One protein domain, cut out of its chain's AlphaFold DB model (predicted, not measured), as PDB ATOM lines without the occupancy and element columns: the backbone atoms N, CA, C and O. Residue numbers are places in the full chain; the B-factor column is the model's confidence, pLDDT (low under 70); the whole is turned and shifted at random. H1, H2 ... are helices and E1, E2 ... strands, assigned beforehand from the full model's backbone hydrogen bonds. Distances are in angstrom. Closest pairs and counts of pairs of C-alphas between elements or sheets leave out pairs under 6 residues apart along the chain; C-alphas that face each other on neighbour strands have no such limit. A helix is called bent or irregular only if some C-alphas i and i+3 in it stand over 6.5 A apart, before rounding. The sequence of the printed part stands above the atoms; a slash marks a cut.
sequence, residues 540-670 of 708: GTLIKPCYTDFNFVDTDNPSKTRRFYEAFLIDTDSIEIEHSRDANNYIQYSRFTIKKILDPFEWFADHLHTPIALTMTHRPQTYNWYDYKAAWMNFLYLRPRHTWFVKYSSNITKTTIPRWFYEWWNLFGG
ATOM      1  N   GLY A 540     243.965 235.573 331.955       51.84
ATOM      2  CA  GLY A 540     242.564 235.919 331.707       51.84
ATOM      3  C   GLY A 540     241.611 234.746 331.951       51.84
ATOM      4  O   GLY A 540     240.547 234.930 332.533       51.84
ATOM      5  N   THR A 541     242.016 233.537 331.574       54.81
ATOM      6  CA  THR A 541     241.282 232.283 331.763       54.81
ATOM      7  C   THR A 541     241.334 231.798 333.213       54.81
ATOM      8  O   THR A 541     240.308 231.359 333.726       54.81
ATOM      9  N   LEU A 542     242.476 231.937 333.896       53.88
ATOM     10  CA  LEU A 542     242.629 231.579 335.315       53.88
ATOM     11  C   LEU A 542     241.815 232.487 336.242       53.88
ATOM     12  O   LEU A 542     241.123 232.001 337.132       53.88
ATOM     13  N   ILE A 543     241.855 233.804 336.019       51.75
ATOM     14  CA  ILE A 543     241.098 234.763 336.837       51.75
ATOM     15  C   ILE A 543     239.612 234.791 336.462       51.75
ATOM     16  O   ILE A 543     238.803 235.288 337.242       51.75
ATOM     17  N   LYS A 544     239.217 234.264 335.293       50.12
ATOM     18  CA  LYS A 544     237.818 234.276 334.847       50.12
ATOM     19  C   LYS A 544     236.886 233.651 335.900       50.12
ATOM     20  O   LYS A 544     236.036 234.404 336.357       50.12
ATOM     21  N   PRO A 545     237.064 232.402 336.383       48.25
ATOM     22  CA  PRO A 545     236.272 231.855 337.492       48.25
ATOM     23  C   PRO A 545     236.191 232.748 338.741       48.25
ATOM     24  O   PRO A 545     235.114 232.886 339.312       48.25
ATOM     25  N   CYS A 546     237.295 233.387 339.142       45.75
ATOM     26  CA  CYS A 546     237.356 234.240 340.336       45.75
ATOM     27  C   CYS A 546     236.584 235.565 340.183       45.75
ATOM     28  O   CYS A 546     236.123 236.124 341.175       45.75
ATOM     29  N   TYR A 547     236.434 236.072 338.952       47.97
ATOM     30  CA  TYR A 547     235.810 237.372 338.661       47.97
ATOM     31  C   TYR A 547     234.540 237.293 337.780       47.97
ATOM     32  O   TYR A 547     233.952 238.335 337.478       47.97
ATOM     33  N   THR A 548     234.077 236.102 337.371       41.19
ATOM     34  CA  THR A 548     232.784 235.914 336.684       41.19
ATOM     35  C   THR A 548     231.630 235.860 337.674       41.19
ATOM     36  O   THR A 548     231.366 234.821 338.272       41.19
ATOM     37  N   ASP A 549     230.932 236.991 337.789       44.84
ATOM     38  CA  ASP A 549     229.576 237.193 338.327       44.84
ATOM     39  C   ASP A 549     229.296 236.789 339.794       44.84
ATOM     40  O   ASP A 549     228.308 237.252 340.374       44.84
ATOM     41  N   PHE A 550     230.207 236.066 340.451       44.47
ATOM     42  CA  PHE A 550     230.109 235.641 341.849       44.47
ATOM     43  C   PHE A 550     231.334 236.031 342.680       44.47
ATOM     44  O   PHE A 550     232.074 235.163 343.117       44.47
ATOM     45  N   ASN A 551     231.483 237.337 342.938       49.09
ATOM     46  CA  ASN A 551     231.820 237.947 344.243       49.09
ATOM     47  C   ASN A 551     232.851 237.248 345.174       49.09
ATOM     48  O   ASN A 551     232.734 237.407 346.394       49.09
ATOM     49  N   PHE A 552     233.800 236.465 344.666       46.69
ATOM     50  CA  PHE A 552     234.612 235.588 345.503       46.69
ATOM     51  C   PHE A 552     235.734 236.386 346.160       46.69
ATOM     52  O   PHE A 552     236.499 237.079 345.491       46.69
ATOM     53  N   VAL A 553     235.808 236.278 347.480       54.53
ATOM     54  CA  VAL A 553     236.882 236.835 348.297       54.53
ATOM     55  C   VAL A 553     237.517 235.652 349.004       54.53
ATOM     56  O   VAL A 553     236.803 234.839 349.595       54.53
ATOM     57  N   ASP A 554     238.839 235.545 348.922       49.94
ATOM     58  CA  ASP A 554     239.578 234.476 349.585       49.94
ATOM     59  C   ASP A 554     239.493 234.665 351.108       49.94
ATOM     60  O   ASP A 554     240.032 235.622 351.665       49.94
ATOM     61  N   THR A 555     238.686 233.823 351.758       57.25
ATOM     62  CA  THR A 555     238.323 233.909 353.179       57.25
ATOM     63  C   THR A 555     237.958 232.527 353.716       57.25
ATOM     64  O   THR A 555     237.453 231.677 352.981       57.25
ATOM     65  N   ASP A 556     238.108 232.335 355.028       54.72
ATOM     66  CA  ASP A 556     237.841 231.066 355.731       54.72
ATOM     67  C   ASP A 556     236.387 230.554 355.610       54.72
ATOM     68  O   ASP A 556     236.076 229.431 356.009       54.72
ATOM     69  N   ASN A 557     235.466 231.371 355.089       61.59
ATOM     70  CA  ASN A 557     234.072 231.006 354.868       61.59
ATOM     71  C   ASN A 557     233.633 231.417 353.449       61.59
ATOM     72  O   ASN A 557     233.310 232.587 353.245       61.59
ATOM     73  N   PRO A 558     233.486 230.464 352.505       61.09
ATOM     74  CA  PRO A 558     233.045 230.714 351.125       61.09
ATOM     75  C   PRO A 558     231.709 231.461 350.950       61.09
ATOM     76  O   PRO A 558     231.385 231.880 349.841       61.09
ATOM     77  N   SER A 559     230.916 231.627 352.014       64.50
ATOM     78  CA  SER A 559     229.694 232.443 351.990       64.50
ATOM     79  C   SER A 559     229.974 233.947 352.157       64.50
ATOM     80  O   SER A 559     229.157 234.764 351.741       64.50
ATOM     81  N   LYS A 560     231.121 234.346 352.727       70.50
ATOM     82  CA  LYS A 560     231.503 235.752 352.977       70.50
ATOM     83  C   LYS A 560     231.974 236.450 351.695       70.50
ATOM     84  O   LYS A 560     233.120 236.848 351.528       70.50
ATOM     85  N   THR A 561     231.048 236.568 350.753       71.00
ATOM     86  CA  THR A 561     231.270 237.175 349.438       71.00
ATOM     87  C   THR A 561     231.489 238.690 349.511       71.00
ATOM     88  O   THR A 561     231.109 239.350 350.479       71.00
ATOM     89  N   ARG A 562     231.984 239.285 348.419       76.06
ATOM     90  CA  ARG A 562     232.068 240.747 348.233       76.06
ATOM     91  C   ARG A 562     230.755 241.465 348.571       76.06
ATOM     92  O   ARG A 562     230.791 242.515 349.199       76.06
ATOM     93  N   ARG A 563     229.599 240.885 348.203       75.38
ATOM     94  CA  ARG A 563     228.273 241.461 348.505       75.38
ATOM     95  C   ARG A 563     227.895 241.366 349.981       75.38
ATOM     96  O   ARG A 563     227.282 242.298 350.476       75.38
ATOM     97  N   PHE A 564     228.295 240.301 350.681       78.50
ATOM     98  CA  PHE A 564     228.143 240.223 352.138       78.50
ATOM     99  C   PHE A 564     228.893 241.380 352.811       78.50
ATOM    100  O   PHE A 564     228.290 242.108 353.589       78.50
ATOM    101  N   TYR A 565     230.155 241.619 352.439       82.56
ATOM    102  CA  TYR A 565     230.956 242.717 352.996       82.56
ATOM    103  C   TYR A 565     230.455 244.122 352.615       82.56
ATOM    104  O   TYR A 565     230.514 245.040 353.428       82.56
ATOM    105  N   GLU A 566     229.917 244.291 351.408       84.38
ATOM    106  CA  GLU A 566     229.264 245.524 350.949       84.38
ATOM    107  C   GLU A 566     227.957 245.807 351.702       84.38
ATOM    108  O   GLU A 566     227.825 246.865 352.314       84.38
ATOM    109  N   ALA A 567     227.020 244.850 351.714       78.81
ATOM    110  CA  ALA A 567     225.755 244.954 352.441       78.81
ATOM    111  C   ALA A 567     225.993 245.224 353.929       78.81
ATOM    112  O   ALA A 567     225.292 246.019 354.539       78.81
ATOM    113  N   PHE A 568     227.033 244.617 354.492       80.25
ATOM    114  CA  PHE A 568     227.467 244.823 355.860       80.25
ATOM    115  C   PHE A 568     228.014 246.245 356.152       80.25
ATOM    116  O   PHE A 568     227.681 246.835 357.181       80.25
ATOM    117  N   LEU A 569     228.831 246.837 355.270       83.44
ATOM    118  CA  LEU A 569     229.306 248.221 355.460       83.44
ATOM    119  C   LEU A 569     228.179 249.258 355.296       83.44
ATOM    120  O   LEU A 569     228.279 250.352 355.857       83.44
ATOM    121  N   ILE A 570     227.110 248.903 354.576       84.31
ATOM    122  CA  ILE A 570     225.850 249.659 354.515       84.31
ATOM    123  C   ILE A 570     225.040 249.459 355.811       84.31
ATOM    124  O   ILE A 570     224.583 250.436 356.392       84.31
ATOM    125  N   ASP A 571     224.904 248.220 356.296       82.50
ATOM    126  CA  ASP A 571     224.145 247.849 357.506       82.50
ATOM    127  C   ASP A 571     224.704 248.517 358.776       82.50
ATOM    128  O   ASP A 571     223.949 248.987 359.622       82.50
ATOM    129  N   THR A 572     226.032 248.667 358.876       84.75
ATOM    130  CA  THR A 572     226.664 249.441 359.961       84.75
ATOM    131  C   THR A 572     226.612 250.962 359.758       84.75
ATOM    132  O   THR A 572     227.112 251.700 360.608       84.75
ATOM    133  N   ASP A 573     226.029 251.462 358.662       87.62
ATOM    134  CA  ASP A 573     226.036 252.863 358.207       87.62
ATOM    135  C   ASP A 573     227.450 253.467 358.060       87.62
ATOM    136  O   ASP A 573     227.685 254.646 358.334       87.62
ATOM    137  N   SER A 574     228.431 252.642 357.679       88.56
ATOM    138  CA  SER A 574     229.833 253.059 357.522       88.56
ATOM    139  C   SER A 574     230.145 253.592 356.123       88.56
ATOM    140  O   SER A 574     230.953 254.517 355.991       88.56
ATOM    141  N   ILE A 575     229.477 253.070 355.088       85.94
ATOM    142  CA  ILE A 575     229.535 253.605 353.721       85.94
ATOM    143  C   ILE A 575     228.141 253.860 353.145       85.94
ATOM    144  O   ILE A 575     227.176 253.165 353.446       85.94
ATOM    145  N   GLU A 576     228.078 254.818 352.230       84.06
ATOM    146  CA  GLU A 576     227.039 254.935 351.208       84.06
ATOM    147  C   GLU A 576     227.681 254.576 349.860       84.06
ATOM    148  O   GLU A 576     228.755 255.094 349.559       84.06
ATOM    149  N   ILE A 577     227.079 253.691 349.057       80.81
ATOM    150  CA  ILE A 577     227.688 253.164 347.821       80.81
ATOM    151  C   ILE A 577     226.712 253.166 346.635       80.81
ATOM    152  O   ILE A 577     225.571 252.724 346.735       80.81
ATOM    153  N   GLU A 578     227.202 253.627 345.483       80.44
ATOM    154  CA  GLU A 578     226.516 253.639 344.192       80.44
ATOM    155  C   GLU A 578     227.307 252.813 343.159       80.44
ATOM    156  O   GLU A 578     228.514 252.990 342.971       80.44
ATOM    157  N   HIS A 579     226.613 251.939 342.430       78.56
ATOM    158  CA  HIS A 579     227.167 251.188 341.303       78.56
ATOM    159  C   HIS A 579     226.597 251.712 339.981       78.56
ATOM    160  O   HIS A 579     225.427 251.467 339.677       78.56
ATOM    161  N   SER A 580     227.429 252.352 339.155       73.44
ATOM    162  CA  SER A 580     227.031 252.721 337.794       73.44
ATOM    163  C   SER A 580     227.108 251.498 336.883       73.44
ATOM    164  O   SER A 580     228.127 250.798 336.843       73.44
ATOM    165  N   ARG A 581     226.016 251.212 336.169       74.19
ATOM    166  CA  ARG A 581     225.855 250.005 335.350       74.19
ATOM    167  C   ARG A 581     225.558 250.356 333.896       74.19
ATOM    168  O   ARG A 581     224.931 251.374 333.619       74.19
ATOM    169  N   ASP A 582     226.010 249.507 332.980       69.44
ATOM    170  CA  ASP A 582     225.668 249.615 331.560       69.44
ATOM    171  C   ASP A 582     224.287 249.012 331.233       69.44
ATOM    172  O   ASP A 582     223.602 248.454 332.091       69.44
ATOM    173  N   ALA A 583     223.881 249.105 329.963       60.91
ATOM    174  CA  ALA A 583     222.608 248.572 329.468       60.91
ATOM    175  C   ALA A 583     222.465 247.037 329.585       60.91
ATOM    176  O   ALA A 583     221.356 246.523 329.462       60.91
ATOM    177  N   ASN A 584     223.556 246.307 329.848       59.16
ATOM    178  CA  ASN A 584     223.555 244.868 330.132       59.16
ATOM    179  C   ASN A 584     223.631 244.578 331.647       59.16
ATOM    180  O   ASN A 584     223.868 243.440 332.047       59.16
ATOM    181  N   ASN A 585     223.427 245.600 332.489       59.44
ATOM    182  CA  ASN A 585     223.479 245.555 333.951       59.44
ATOM    183  C   ASN A 585     224.873 245.233 334.544       59.44
ATOM    184  O   ASN A 585     224.980 244.950 335.741       59.44
ATOM    185  N   TYR A 586     225.961 245.310 333.765       59.59
ATOM    186  CA  TYR A 586     227.307 245.151 334.325       59.59
ATOM    187  C   TYR A 586     227.775 246.438 334.997       59.59
ATOM    188  O   TYR A 586     227.665 247.523 334.429       59.59
ATOM    189  N   ILE A 587     228.388 246.310 336.177       63.75
ATOM    190  CA  ILE A 587     229.010 247.442 336.871       63.75
ATOM    191  C   ILE A 587     230.238 247.909 336.074       63.75
ATOM    192  O   ILE A 587     231.170 247.131 335.833       63.75
ATOM    193  N   GLN A 588     230.226 249.181 335.683       64.25
ATOM    194  CA  GLN A 588     231.307 249.860 334.969       64.25
ATOM    195  C   GLN A 588     232.292 250.462 335.979       64.25
ATOM    196  O   GLN A 588     233.417 249.984 336.111       64.25
ATOM    197  N   TYR A 589     231.820 251.414 336.785       68.62
ATOM    198  CA  TYR A 589     232.550 252.033 337.895       68.62
ATOM    199  C   TYR A 589     231.642 252.145 339.132       68.62
ATOM    200  O   TYR A 589     230.415 252.062 339.022       68.62
ATOM    201  N   SER A 590     232.240 252.329 340.307       71.56
ATOM    202  CA  SER A 590     231.524 252.487 341.580       71.56
ATOM    203  C   SER A 590     231.952 253.763 342.287       71.56
ATOM    204  O   SER A 590     233.108 254.172 342.186       71.56
ATOM    205  N   ARG A 591     231.037 254.371 343.039       73.38
ATOM    206  CA  ARG A 591     231.331 255.476 343.958       73.38
ATOM    207  C   ARG A 591     230.953 255.056 345.367       73.38
ATOM    208  O   ARG A 591     229.898 254.453 345.534       73.38
ATOM    209  N   PHE A 592     231.753 255.394 346.372       79.06
ATOM    210  CA  PHE A 592     231.295 255.306 347.759       79.06
ATOM    211  C   PHE A 592     231.762 256.490 348.603       79.06
ATOM    212  O   PHE A 592     232.874 256.999 348.443       79.06
ATOM    213  N   THR A 593     230.888 256.912 349.512       80.81
ATOM    214  CA  THR A 593     231.169 257.903 350.547       80.81
ATOM    215  C   THR A 593     231.419 257.171 351.860       80.81
ATOM    216  O   THR A 593     230.535 256.482 352.364       80.81
ATOM    217  N   ILE A 594     232.604 257.345 352.440       85.81
ATOM    218  CA  ILE A 594     232.924 256.902 353.798       85.81
ATOM    219  C   ILE A 594     232.217 257.851 354.771       85.81
ATOM    220  O   ILE A 594     232.501 259.052 354.800       85.81
ATOM    221  N   LYS A 595     231.267 257.317 355.544       85.06
ATOM    222  CA  LYS A 595     230.441 258.074 356.495       85.06
ATOM    223  C   LYS A 595     231.058 258.119 357.890       85.06
ATOM    224  O   LYS A 595     231.061 259.180 358.510       85.06
ATOM    225  N   LYS A 596     231.579 256.981 358.351       86.81
ATOM    226  CA  LYS A 596     232.282 256.787 359.629       86.81
ATOM    227  C   LYS A 596     233.166 255.540 359.546       86.81
ATOM    228  O   LYS A 596     232.937 254.676 358.700       86.81
ATOM    229  N   ILE A 597     234.146 255.445 360.438       88.06
ATOM    230  CA  ILE A 597     235.019 254.278 360.593       88.06
ATOM    231  C   ILE A 597     234.974 253.904 362.073       88.06
ATOM    232  O   ILE A 597     235.447 254.683 362.890       88.06
ATOM    233  N   LEU A 598     234.391 252.751 362.405       83.94
ATOM    234  CA  LEU A 598     234.232 252.320 363.796       83.94
ATOM    235  C   LEU A 598     235.585 251.943 364.415       83.94
ATOM    236  O   LEU A 598     236.380 251.221 363.804       83.94
ATOM    237  N   ASP A 599     235.829 252.376 365.646       81.50
ATOM    238  CA  ASP A 599     236.881 251.821 366.500       81.50
ATOM    239  C   ASP A 599     236.404 250.524 367.206       81.50
ATOM    240  O   ASP A 599     235.203 250.386 367.457       81.50
ATOM    241  N   PRO A 600     237.287 249.570 367.580       78.44
ATOM    242  CA  PRO A 600     236.915 248.453 368.452       78.44
ATOM    243  C   PRO A 600     236.148 248.845 369.726       78.44
ATOM    244  O   PRO A 600     235.311 248.068 370.182       78.44
ATOM    245  N   PHE A 601     236.409 250.025 370.304       77.19
ATOM    246  CA  PHE A 601     235.692 250.520 371.488       77.19
ATOM    247  C   PHE A 601     234.305 251.114 371.180       77.19
ATOM    248  O   PHE A 601     233.515 251.314 372.099       77.19
ATOM    249  N   GLU A 602     233.988 251.364 369.907       76.88
ATOM    250  CA  GLU A 602     232.667 251.801 369.426       76.88
ATOM    251  C   GLU A 602     231.817 250.623 368.911       76.88
ATOM    252  O   GLU A 602     230.731 250.822 368.358       76.88
ATOM    253  N   TRP A 603     232.301 249.384 369.056       81.94
ATOM    254  CA  TRP A 603     231.583 248.200 368.603       81.94
ATOM    255  C   TRP A 603     230.324 247.950 369.444       81.94
ATOM    256  O   TRP A 603     230.352 247.920 370.671       81.94
ATOM    257  N   PHE A 604     229.204 247.725 368.765       76.31
ATOM    258  CA  PHE A 604     227.852 247.677 369.336       76.31
ATOM    259  C   PHE A 604     227.480 246.320 369.972       76.31
ATOM    260  O   PHE A 604     226.308 245.948 370.021       76.31
ATOM    261  N   ALA A 605     228.474 245.571 370.458       75.81
ATOM    262  CA  ALA A 605     228.286 244.338 371.219       75.81
ATOM    263  C   ALA A 605     229.448 244.114 372.198       75.81
ATOM    264  O   ALA A 605     230.601 244.376 371.858       75.81
ATOM    265  N   ASP A 606     229.146 243.539 373.366       72.88
ATOM    266  CA  ASP A 606     230.057 243.397 374.521       72.88
ATOM    267  C   ASP A 606     231.391 242.680 374.228       72.88
ATOM    268  O   ASP A 606     232.348 242.794 374.993       72.88
ATOM    269  N   HIS A 607     231.470 241.924 373.128       76.25
ATOM    270  CA  HIS A 607     232.693 241.282 372.665       76.25
ATOM    271  C   HIS A 607     232.813 241.363 371.140       76.25
ATOM    272  O   HIS A 607     231.886 241.055 370.395       76.25
ATOM    273  N   LEU A 608     234.023 241.667 370.665       73.19
ATOM    274  CA  LEU A 608     234.403 241.708 369.245       73.19
ATOM    275  C   LEU A 608     234.087 240.427 368.434       73.19
ATOM    276  O   LEU A 608     233.993 240.494 367.211       73.19
ATOM    277  N   HIS A 609     233.921 239.263 369.075       74.25
ATOM    278  CA  HIS A 609     233.540 238.014 368.399       74.25
ATOM    279  C   HIS A 609     232.025 237.770 368.342       74.25
ATOM    280  O   HIS A 609     231.602 236.912 367.563       74.25
ATOM    281  N   THR A 610     231.219 238.503 369.120       75.00
ATOM    282  CA  THR A 610     229.764 238.315 369.205       75.00
ATOM    283  C   THR A 610     229.124 238.450 367.821       75.00
ATOM    284  O   THR A 610     229.341 239.469 367.162       75.00
ATOM    285  N   PRO A 611     228.343 237.453 367.364       76.94
ATOM    286  CA  PRO A 611     227.652 237.530 366.087       76.94
ATOM    287  C   PRO A 611     226.448 238.473 366.188       76.94
ATOM    288  O   PRO A 611     225.480 238.171 366.885       76.94
ATOM    289  N   ILE A 612     226.478 239.587 365.458       76.12
ATOM    290  CA  ILE A 612     225.299 240.435 365.237       76.12
ATOM    291  C   ILE A 612     224.660 240.033 363.906       76.12
ATOM    292  O   ILE A 612     225.362 239.675 362.958       76.12
ATOM    293  N   ALA A 613     223.329 240.039 363.844       75.81
ATOM    294  CA  ALA A 613     222.583 239.743 362.627       75.81
ATOM    295  C   ALA A 613     222.590 240.938 361.658       75.81
ATOM    296  O   ALA A 613     222.395 242.074 362.084       75.81
ATOM    297  N   LEU A 614     222.751 240.668 360.360       70.50
ATOM    298  CA  LEU A 614     222.480 241.649 359.304       70.50
ATOM    299  C   LEU A 614     220.985 241.980 359.266       70.50
ATOM    300  O   LEU A 614     220.160 241.063 359.323       70.50
ATOM    301  N   THR A 615     220.636 243.251 359.046       71.56
ATOM    302  CA  THR A 615     219.253 243.634 358.698       71.56
ATOM    303  C   THR A 615     218.886 243.136 357.296       71.56
ATOM    304  O   THR A 615     217.740 242.777 357.029       71.56
ATOM    305  N   MET A 616     219.863 243.079 356.383       63.31
ATOM    306  CA  MET A 616     219.686 242.509 355.045       63.31
ATOM    307  C   MET A 616     219.785 240.979 355.060       63.31
ATOM    308  O   MET A 616     220.681 240.407 355.679       63.31
ATOM    309  N   THR A 617     218.917 240.294 354.314       67.25
ATOM    310  CA  THR A 617     218.997 238.837 354.135       67.25
ATOM    311  C   THR A 617     220.230 238.459 353.311       67.25
ATOM    312  O   THR A 617     220.340 238.827 352.143       67.25
ATOM    313  N   HIS A 618     221.176 237.740 353.916       61.97
ATOM    314  CA  HIS A 618     222.439 237.303 353.310       61.97
ATOM    315  C   HIS A 618     222.914 235.994 353.964       61.97
ATOM    316  O   HIS A 618     222.447 235.591 355.028       61.97
ATOM    317  N   ARG A 619     223.869 235.305 353.332       60.41
ATOM    318  CA  ARG A 619     224.580 234.170 353.939       60.41
ATOM    319  C   ARG A 619     226.070 234.521 354.030       60.41
ATOM    320  O   ARG A 619     226.621 234.867 352.992       60.41
ATOM    321  N   PRO A 620     226.720 234.432 355.210       63.38
ATOM    322  CA  PRO A 620     226.100 234.193 356.517       63.38
ATOM    323  C   PRO A 620     225.176 235.360 356.920       63.38
ATOM    324  O   PRO A 620     225.379 236.490 356.493       63.38
ATOM    325  N   GLN A 621     224.165 235.084 357.750       76.06
ATOM    326  CA  GLN A 621     223.215 236.106 358.231       76.06
ATOM    327  C   GLN A 621     223.796 236.946 359.388       76.06
ATOM    328  O   GLN A 621     223.135 237.852 359.888       76.06
ATOM    329  N   THR A 622     225.020 236.645 359.829       79.00
ATOM    330  CA  THR A 622     225.688 237.278 360.972       79.00
ATOM    331  C   THR A 622     227.135 237.651 360.662       79.00
ATOM    332  O   THR A 622     227.807 236.956 359.894       79.00
ATOM    333  N   TYR A 623     227.630 238.685 361.335       80.88
ATOM    334  CA  TYR A 623     228.998 239.208 361.266       80.88
ATOM    335  C   TYR A 623     229.547 239.492 362.672       80.88
ATOM    336  O   TYR A 623     228.798 239.485 363.649       80.88
ATOM    337  N   ASN A 624     230.840 239.804 362.780       85.31
ATOM    338  CA  ASN A 624     231.452 240.342 364.001       85.31
ATOM    339  C   ASN A 624     232.490 241.449 363.683       85.31
ATOM    340  O   ASN A 624     232.602 241.885 362.537       85.31
ATOM    341  N   TRP A 625     233.261 241.918 364.671       83.56
ATOM    342  CA  TRP A 625     234.258 242.987 364.476       83.56
ATOM    343  C   TRP A 625     235.341 242.636 363.440       83.56
ATOM    344  O   TRP A 625     235.820 243.492 362.695       83.56
ATOM    345  N   TYR A 626     235.747 241.369 363.372       84.88
ATOM    346  CA  TYR A 626     236.781 240.929 362.436       84.88
ATOM    347  C   TYR A 626     236.250 240.931 361.002       84.88
ATOM    348  O   TYR A 626     236.984 241.296 360.084       84.88
ATOM    349  N   ASP A 627     234.955 240.652 360.826       85.00
ATOM    350  CA  ASP A 627     234.261 240.931 359.569       85.00
ATOM    351  C   ASP A 627     234.193 242.433 359.267       85.00
ATOM    352  O   ASP A 627     234.349 242.786 358.102       85.00
ATOM    353  N   TYR A 628     234.081 243.321 360.271       87.75
ATOM    354  CA  TYR A 628     234.188 244.770 360.039       87.75
ATOM    355  C   TYR A 628     235.540 245.177 359.468       87.75
ATOM    356  O   TYR A 628     235.595 245.804 358.408       87.75
ATOM    357  N   LYS A 629     236.644 244.776 360.112       84.06
ATOM    358  CA  LYS A 629     237.984 245.090 359.595       84.06
ATOM    359  C   LYS A 629     238.224 244.460 358.214       84.06
ATOM    360  O   LYS A 629     238.801 245.113 357.346       84.06
ATOM    361  N   ALA A 630     237.780 243.220 358.000       82.44
ATOM    362  CA  ALA A 630     237.927 242.530 356.719       82.44
ATOM    363  C   ALA A 630     237.116 243.199 355.596       82.44
ATOM    364  O   ALA A 630     237.610 243.315 354.471       82.44
ATOM    365  N   ALA A 631     235.907 243.690 355.893       86.69
ATOM    366  CA  ALA A 631     234.998 244.254 354.901       86.69
ATOM    367  C   ALA A 631     235.638 245.364 354.067       86.69
ATOM    368  O   ALA A 631     235.502 245.347 352.848       86.69
ATOM    369  N   TRP A 632     236.393 246.267 354.699       82.94
ATOM    370  CA  TRP A 632     237.063 247.402 354.050       82.94
ATOM    371  C   TRP A 632     238.056 247.016 352.950       82.94
ATOM    372  O   TRP A 632     238.211 247.758 351.979       82.94
ATOM    373  N   MET A 633     238.707 245.858 353.073       76.62
ATOM    374  CA  MET A 633     239.549 245.293 352.013       76.62
ATOM    375  C   MET A 633     238.695 244.514 351.005       76.62
ATOM    376  O   MET A 633     238.888 244.601 349.793       76.62
ATOM    377  N   ASN A 634     237.726 243.756 351.516       77.25
ATOM    378  CA  ASN A 634     237.067 242.677 350.794       77.25
ATOM    379  C   ASN A 634     235.899 243.139 349.906       77.25
ATOM    380  O   ASN A 634     235.620 242.507 348.885       77.25
ATOM    381  N   PHE A 635     235.246 244.262 350.223       79.12
ATOM    382  CA  PHE A 635     234.184 244.826 349.378       79.12
ATOM    383  C   PHE A 635     234.718 245.426 348.059       79.12
ATOM    384  O   PHE A 635     233.976 245.536 347.083       79.12
ATOM    385  N   LEU A 636     236.016 245.757 347.996       73.50
ATOM    386  CA  LEU A 636     236.654 246.386 346.833       73.50
ATOM    387  C   LEU A 636     236.973 245.414 345.681       73.50
ATOM    388  O   LEU A 636     237.292 245.867 344.575       73.50
ATOM    389  N   TYR A 637     236.871 244.096 345.900       67.19
ATOM    390  CA  TYR A 637     237.190 243.066 344.903       67.19
ATOM    391  C   TYR A 637     236.154 243.014 343.768       67.19
ATOM    392  O   TYR A 637     235.172 242.268 343.786       67.19
ATOM    393  N   LEU A 638     236.406 243.821 342.738       60.91
ATOM    394  CA  LEU A 638     235.683 243.844 341.470       60.91
ATOM    395  C   LEU A 638     236.618 243.535 340.290       60.91
ATOM    396  O   LEU A 638     237.827 243.393 340.450       60.91
ATOM    397  N   ARG A 639     236.035 243.368 339.094       55.34
ATOM    398  CA  ARG A 639     236.743 242.918 337.877       55.34
ATOM    399  C   ARG A 639     238.023 243.748 337.616       55.34
ATOM    400  O   ARG A 639     237.957 244.961 337.803       55.34
ATOM    401  N   PRO A 640     239.119 243.181 337.059       49.94
ATOM    402  CA  PRO A 640     240.426 243.857 336.868       49.94
ATOM    403  C   PRO A 640     240.497 245.115 335.965       49.94
ATOM    404  O   PRO A 640     241.577 245.493 335.517       49.94
ATOM    405  N   ARG A 641     239.363 245.741 335.634       53.44
ATOM    406  CA  ARG A 641     239.243 247.023 334.910       53.44
ATOM    407  C   ARG A 641     238.181 247.939 335.535       53.44
ATOM    408  O   ARG A 641     237.600 248.771 334.846       53.44
ATOM    409  N   HIS A 642     237.858 247.723 336.806       64.38
ATOM    410  CA  HIS A 642     236.834 248.467 337.523       64.38
ATOM    411  C   HIS A 642     237.430 249.666 338.265       64.38
ATOM    412  O   HIS A 642     238.392 249.510 339.013       64.38
ATOM    413  N   THR A 643     236.830 250.844 338.093       64.19
ATOM    414  CA  THR A 643     237.260 252.073 338.772       64.19
ATOM    415  C   THR A 643     236.403 252.344 340.005       64.19
ATOM    416  O   THR A 643     235.176 252.417 339.911       64.19
ATOM    417  N   TRP A 644     237.067 252.548 341.140       69.94
ATOM    418  CA  TRP A 644     236.471 253.019 342.387       69.94
ATOM    419  C   TRP A 644     236.704 254.526 342.550       69.94
ATOM    420  O   TRP A 644     237.832 254.994 342.417       69.94
ATOM    421  N   PHE A 645     235.653 255.275 342.882       68.62
ATOM    422  CA  PHE A 645     235.741 256.668 343.325       68.62
ATOM    423  C   PHE A 645     235.398 256.740 344.817       68.62
ATOM    424  O   PHE A 645     234.310 256.329 345.221       68.62
ATOM    425  N   VAL A 646     236.318 257.267 345.625       76.12
ATOM    426  CA  VAL A 646     236.173 257.377 347.084       76.12
ATOM    427  C   VAL A 646     235.879 258.827 347.461       76.12
ATOM    428  O   VAL A 646     236.532 259.742 346.961       76.12
ATOM    429  N   LYS A 647     234.920 259.037 348.363       75.12
ATOM    430  CA  LYS A 647     234.613 260.336 348.974       75.12
ATOM    431  C   LYS A 647     234.581 260.207 350.498       75.12
ATOM    432  O   LYS A 647     234.197 259.166 351.022       75.12
ATOM    433  N   TYR A 648     234.909 261.281 351.205       76.50
ATOM    434  CA  TYR A 648     234.714 261.401 352.651       76.50
ATOM    435  C   TYR A 648     233.462 262.237 352.958       76.50
ATOM    436  O   TYR A 648     233.178 263.234 352.289       76.50
ATOM    437  N   SER A 649     232.662 261.802 353.934       79.31
ATOM    438  CA  SER A 649     231.530 262.577 354.451       79.31
ATOM    439  C   SER A 649     232.026 263.675 355.387       79.31
ATOM    440  O   SER A 649     232.909 263.431 356.201       79.31
ATOM    441  N   SER A 650     231.403 264.854 355.382       73.38
ATOM    442  CA  SER A 650     231.763 265.943 356.307       73.38
ATOM    443  C   SER A 650     231.602 265.574 357.790       73.38
ATOM    444  O   SER A 650     232.154 266.251 358.653       73.38
ATOM    445  N   ASN A 651     230.899 264.485 358.117       71.94
ATOM    446  CA  ASN A 651     230.827 263.962 359.482       71.94
ATOM    447  C   ASN A 651     232.112 263.257 359.942       71.94
ATOM    448  O   ASN A 651     232.406 263.300 361.135       71.94
ATOM    449  N   ILE A 652     232.910 262.682 359.032       77.50
ATOM    450  CA  ILE A 652     234.142 261.963 359.398       77.50
ATOM    451  C   ILE A 652     235.258 262.907 359.874       77.50
ATOM    452  O   ILE A 652     236.094 262.515 360.682       77.50
ATOM    453  N   THR A 653     235.186 264.190 359.489       67.31
ATOM    454  CA  THR A 653     236.039 265.282 360.009       67.31
ATOM    455  C   THR A 653     235.984 265.405 361.541       67.31
ATOM    456  O   THR A 653     236.915 265.924 362.154       67.31
ATOM    457  N   LYS A 654     234.889 264.936 362.162       67.00
ATOM    458  CA  LYS A 654     234.585 265.054 363.598       67.00
ATOM    459  C   LYS A 654     234.922 263.786 364.390       67.00
ATOM    460  O   LYS A 654     234.809 263.800 365.612       67.00
ATOM    461  N   THR A 655     235.288 262.694 363.717       69.44
ATOM    462  CA  THR A 655     235.558 261.384 364.330       69.44
ATOM    463  C   THR A 655     237.053 261.089 364.364       69.44
ATOM    464  O   THR A 655     237.764 261.349 363.394       69.44
ATOM    465  N   THR A 656     237.549 260.507 365.457       77.12
ATOM    466  CA  THR A 656     238.947 260.065 365.542       77.12
ATOM    467  C   THR A 656     239.176 258.864 364.626       77.12
ATOM    468  O   THR A 656     238.625 257.801 364.870       77.12
ATOM    469  N   ILE A 657     240.011 259.015 363.591       80.88
ATOM    470  CA  ILE A 657     240.340 257.926 362.656       80.88
ATOM    471  C   ILE A 657     241.048 256.782 363.418       80.88
ATOM    472  O   ILE A 657     242.160 257.000 363.922       80.88
ATOM    473  N   PRO A 658     240.474 255.563 363.478       81.94
ATOM    474  CA  PRO A 658     241.078 254.440 364.190       81.94
ATOM    475  C   PRO A 658     242.419 254.014 363.586       81.94
ATOM    476  O   PRO A 658     242.580 253.948 362.364       81.94
ATOM    477  N   ARG A 659     243.393 253.645 364.430       78.50
ATOM    478  CA  ARG A 659     244.772 253.356 363.977       78.50
ATOM    479  C   ARG A 659     244.857 252.235 362.933       78.50
ATOM    480  O   ARG A 659     245.740 252.273 362.079       78.50
ATOM    481  N   TRP A 660     243.957 251.256 362.988       80.44
ATOM    482  CA  TRP A 660     243.919 250.150 362.028       80.44
ATOM    483  C   TRP A 660     243.508 250.605 360.614       80.44
ATOM    484  O   TRP A 660     243.884 249.957 359.642       80.44
ATOM    485  N   PHE A 661     242.802 251.731 360.465       83.06
ATOM    486  CA  PHE A 661     242.377 252.234 359.155       83.06
ATOM    487  C   PHE A 661     243.529 252.862 358.353       83.06
ATOM    488  O   PHE A 661     243.508 252.852 357.123       83.06
ATOM    489  N   TYR A 662     244.602 253.315 359.013       78.50
ATOM    490  CA  TYR A 662     245.810 253.747 358.300       78.50
ATOM    491  C   TYR A 662     246.452 252.601 357.492       78.50
ATOM    492  O   TYR A 662     247.147 252.868 356.516       78.50
ATOM    493  N   GLU A 663     246.195 251.329 357.828       72.94
ATOM    494  CA  GLU A 663     246.613 250.181 357.005       72.94
ATOM    495  C   GLU A 663     245.868 250.145 355.660       72.94
ATOM    496  O   GLU A 663     246.483 249.882 354.631       72.94
ATOM    497  N   TRP A 664     244.574 250.488 355.649       79.06
ATOM    498  CA  TRP A 664     243.773 250.624 354.428       79.06
ATOM    499  C   TRP A 664     244.235 251.819 353.584       79.06
ATOM    500  O   TRP A 664     244.443 251.684 352.377       79.06
ATOM    501  N   TRP A 665     244.509 252.967 354.219       76.44
ATOM    502  CA  TRP A 665     245.051 254.139 353.516       76.44
ATOM    503  C   TRP A 665     246.431 253.872 352.887       76.44
ATOM    504  O   TRP A 665     246.714 254.385 351.809       76.44
ATOM    505  N   ASN A 666     247.282 253.031 353.488       72.94
ATOM    506  CA  ASN A 666     248.563 252.640 352.873       72.94
ATOM    507  C   ASN A 666     248.410 251.857 351.551       72.94
ATOM    508  O   ASN A 666     249.376 251.787 350.795       72.94
ATOM    509  N   LEU A 667     247.242 251.263 351.275       68.50
ATOM    510  CA  LEU A 667     246.974 250.488 350.055       68.50
ATOM    511  C   LEU A 667     246.150 251.282 349.026       68.50
ATOM    512  O   LEU A 667     246.449 251.252 347.831       68.50
ATOM    513  N   PHE A 668     245.121 251.997 349.493       72.25
ATOM    514  CA  PHE A 668     244.102 252.636 348.645       72.25
ATOM    515  C   PHE A 668     244.029 254.167 348.779       72.25
ATOM    516  O   PHE A 668     243.210 254.803 348.117       72.25
ATOM    517  N   GLY A 669     244.850 254.767 349.645       71.00
ATOM    518  CA  GLY A 669     244.858 256.203 349.913       71.00
ATOM    519  C   GLY A 669     245.496 257.051 348.811       71.00
ATOM    520  O   GLY A 669     246.229 256.567 347.948       71.00
ATOM    521  N   GLY A 670     245.234 258.357 348.867       69.38
ATOM    522  CA  GLY A 670     245.847 259.339 347.973       69.38
ATOM    523  C   GLY A 670     247.337 259.547 348.263       69.38
ATOM    524  O   GLY A 670     247.761 259.590 349.420       69.38
TER     525      GLY A 670
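Overview. This is residues 540 to 670 of the 708 residues of the protein "RT_RNaseH_2 domain-containing protein" of Solanum tuberosum (UniProt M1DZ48). A small three-stranded sheet forms a wall along one side of the domain, and two helices, H2 and H3, cross near the middle, with H2 only grazing the sheet beside E1. H4 lies near H3, H1 sits far out beyond a long link, and the 30 residues 595 to 624 run as a long loop with no named element. The 131 printed residues hold four named helices and three named strands, in the order H1 H2 E1 E2 H3 E3 H4, with under half of the residues in these elements; the class is mixed, helices and strands. The sheet runs E1, E2, E3 and is mixed. The whole is compact, with a radius of gyration of the C-alphas of 15.2 A and spans of 44 by 31 by 26 A.

Along the chain. Begin at E1, residues 575 to 581, with C-alpha 575 at (229.535, 253.605, 353.721); it runs 19.1 A. Next come E2, residues 587 to 594, 19.8 A long, and E3, residues 643 to 648, 16.9 A long. Find H2 at residues 562 to 571, 14.1 A, and H3 at residues 625 to 634, 14.0 A. H3 is neither bent nor irregular, but only just: C-alphas 629 and 632 are 6.1 A apart. H1, residues 540 to 547, starts at C-alpha 540 at (242.564, 235.919, 331.707); it is only just irregular, with C-alphas 542 and 545 6.7 A apart. H4, residues 661 to 668, ends at C-alpha 668 at (244.102, 252.636, 348.645).

Arrangement. Look first at the hairpin of E1 and E2, antiparallel at 164 degrees, where N 578 and O 591 are 2.8 A apart, within hydrogen-bond range. E2 and E3 are parallel at 16 degrees, with N 594 and O 647 within hydrogen-bond range at 2.8 A. E2, H3 and E3 form a strand-helix-strand unit, two parallel neighbour strands with a helix between, and its crossover is right-handed. H2 only grazes the sheet with its residues 566 to 570; its closest C-alphas to E1 are those of Leu 569 and Ile 575, 5.7 A apart. H2 and H3 touch at a steep tilt of 57 degrees, opposite ways, and their closest C-alphas, of Tyr 565 and Ala 631, are 4.7 A apart. H3 and H4 are close but not clearly touching, with the C-alphas of Met 633 and Trp 664 closest at 7.2 A. H1 is apart from H2 and is not on the sheet. In H2 every O i to N i+4 pair is within hydrogen-bond range; the others have 2 of 4 in H1, 4 of 6 in H3 and 3 of 4 in H4.

Size, cuts and confidence. The two C-alphas farthest apart, those of Thr 541 and Lys 654, are 46.2 A from each other. The printed part has no cut; its long links are H1 to H2, E2 to H3 and E3 to H4. Within the second of these, residues 612 to 613 pair with residues 622 to 623, antiparallel. The mean pLDDT of the printed part is 71.6, and 47 residues are under 70, among them residues 540 to 559 and 637 to 645.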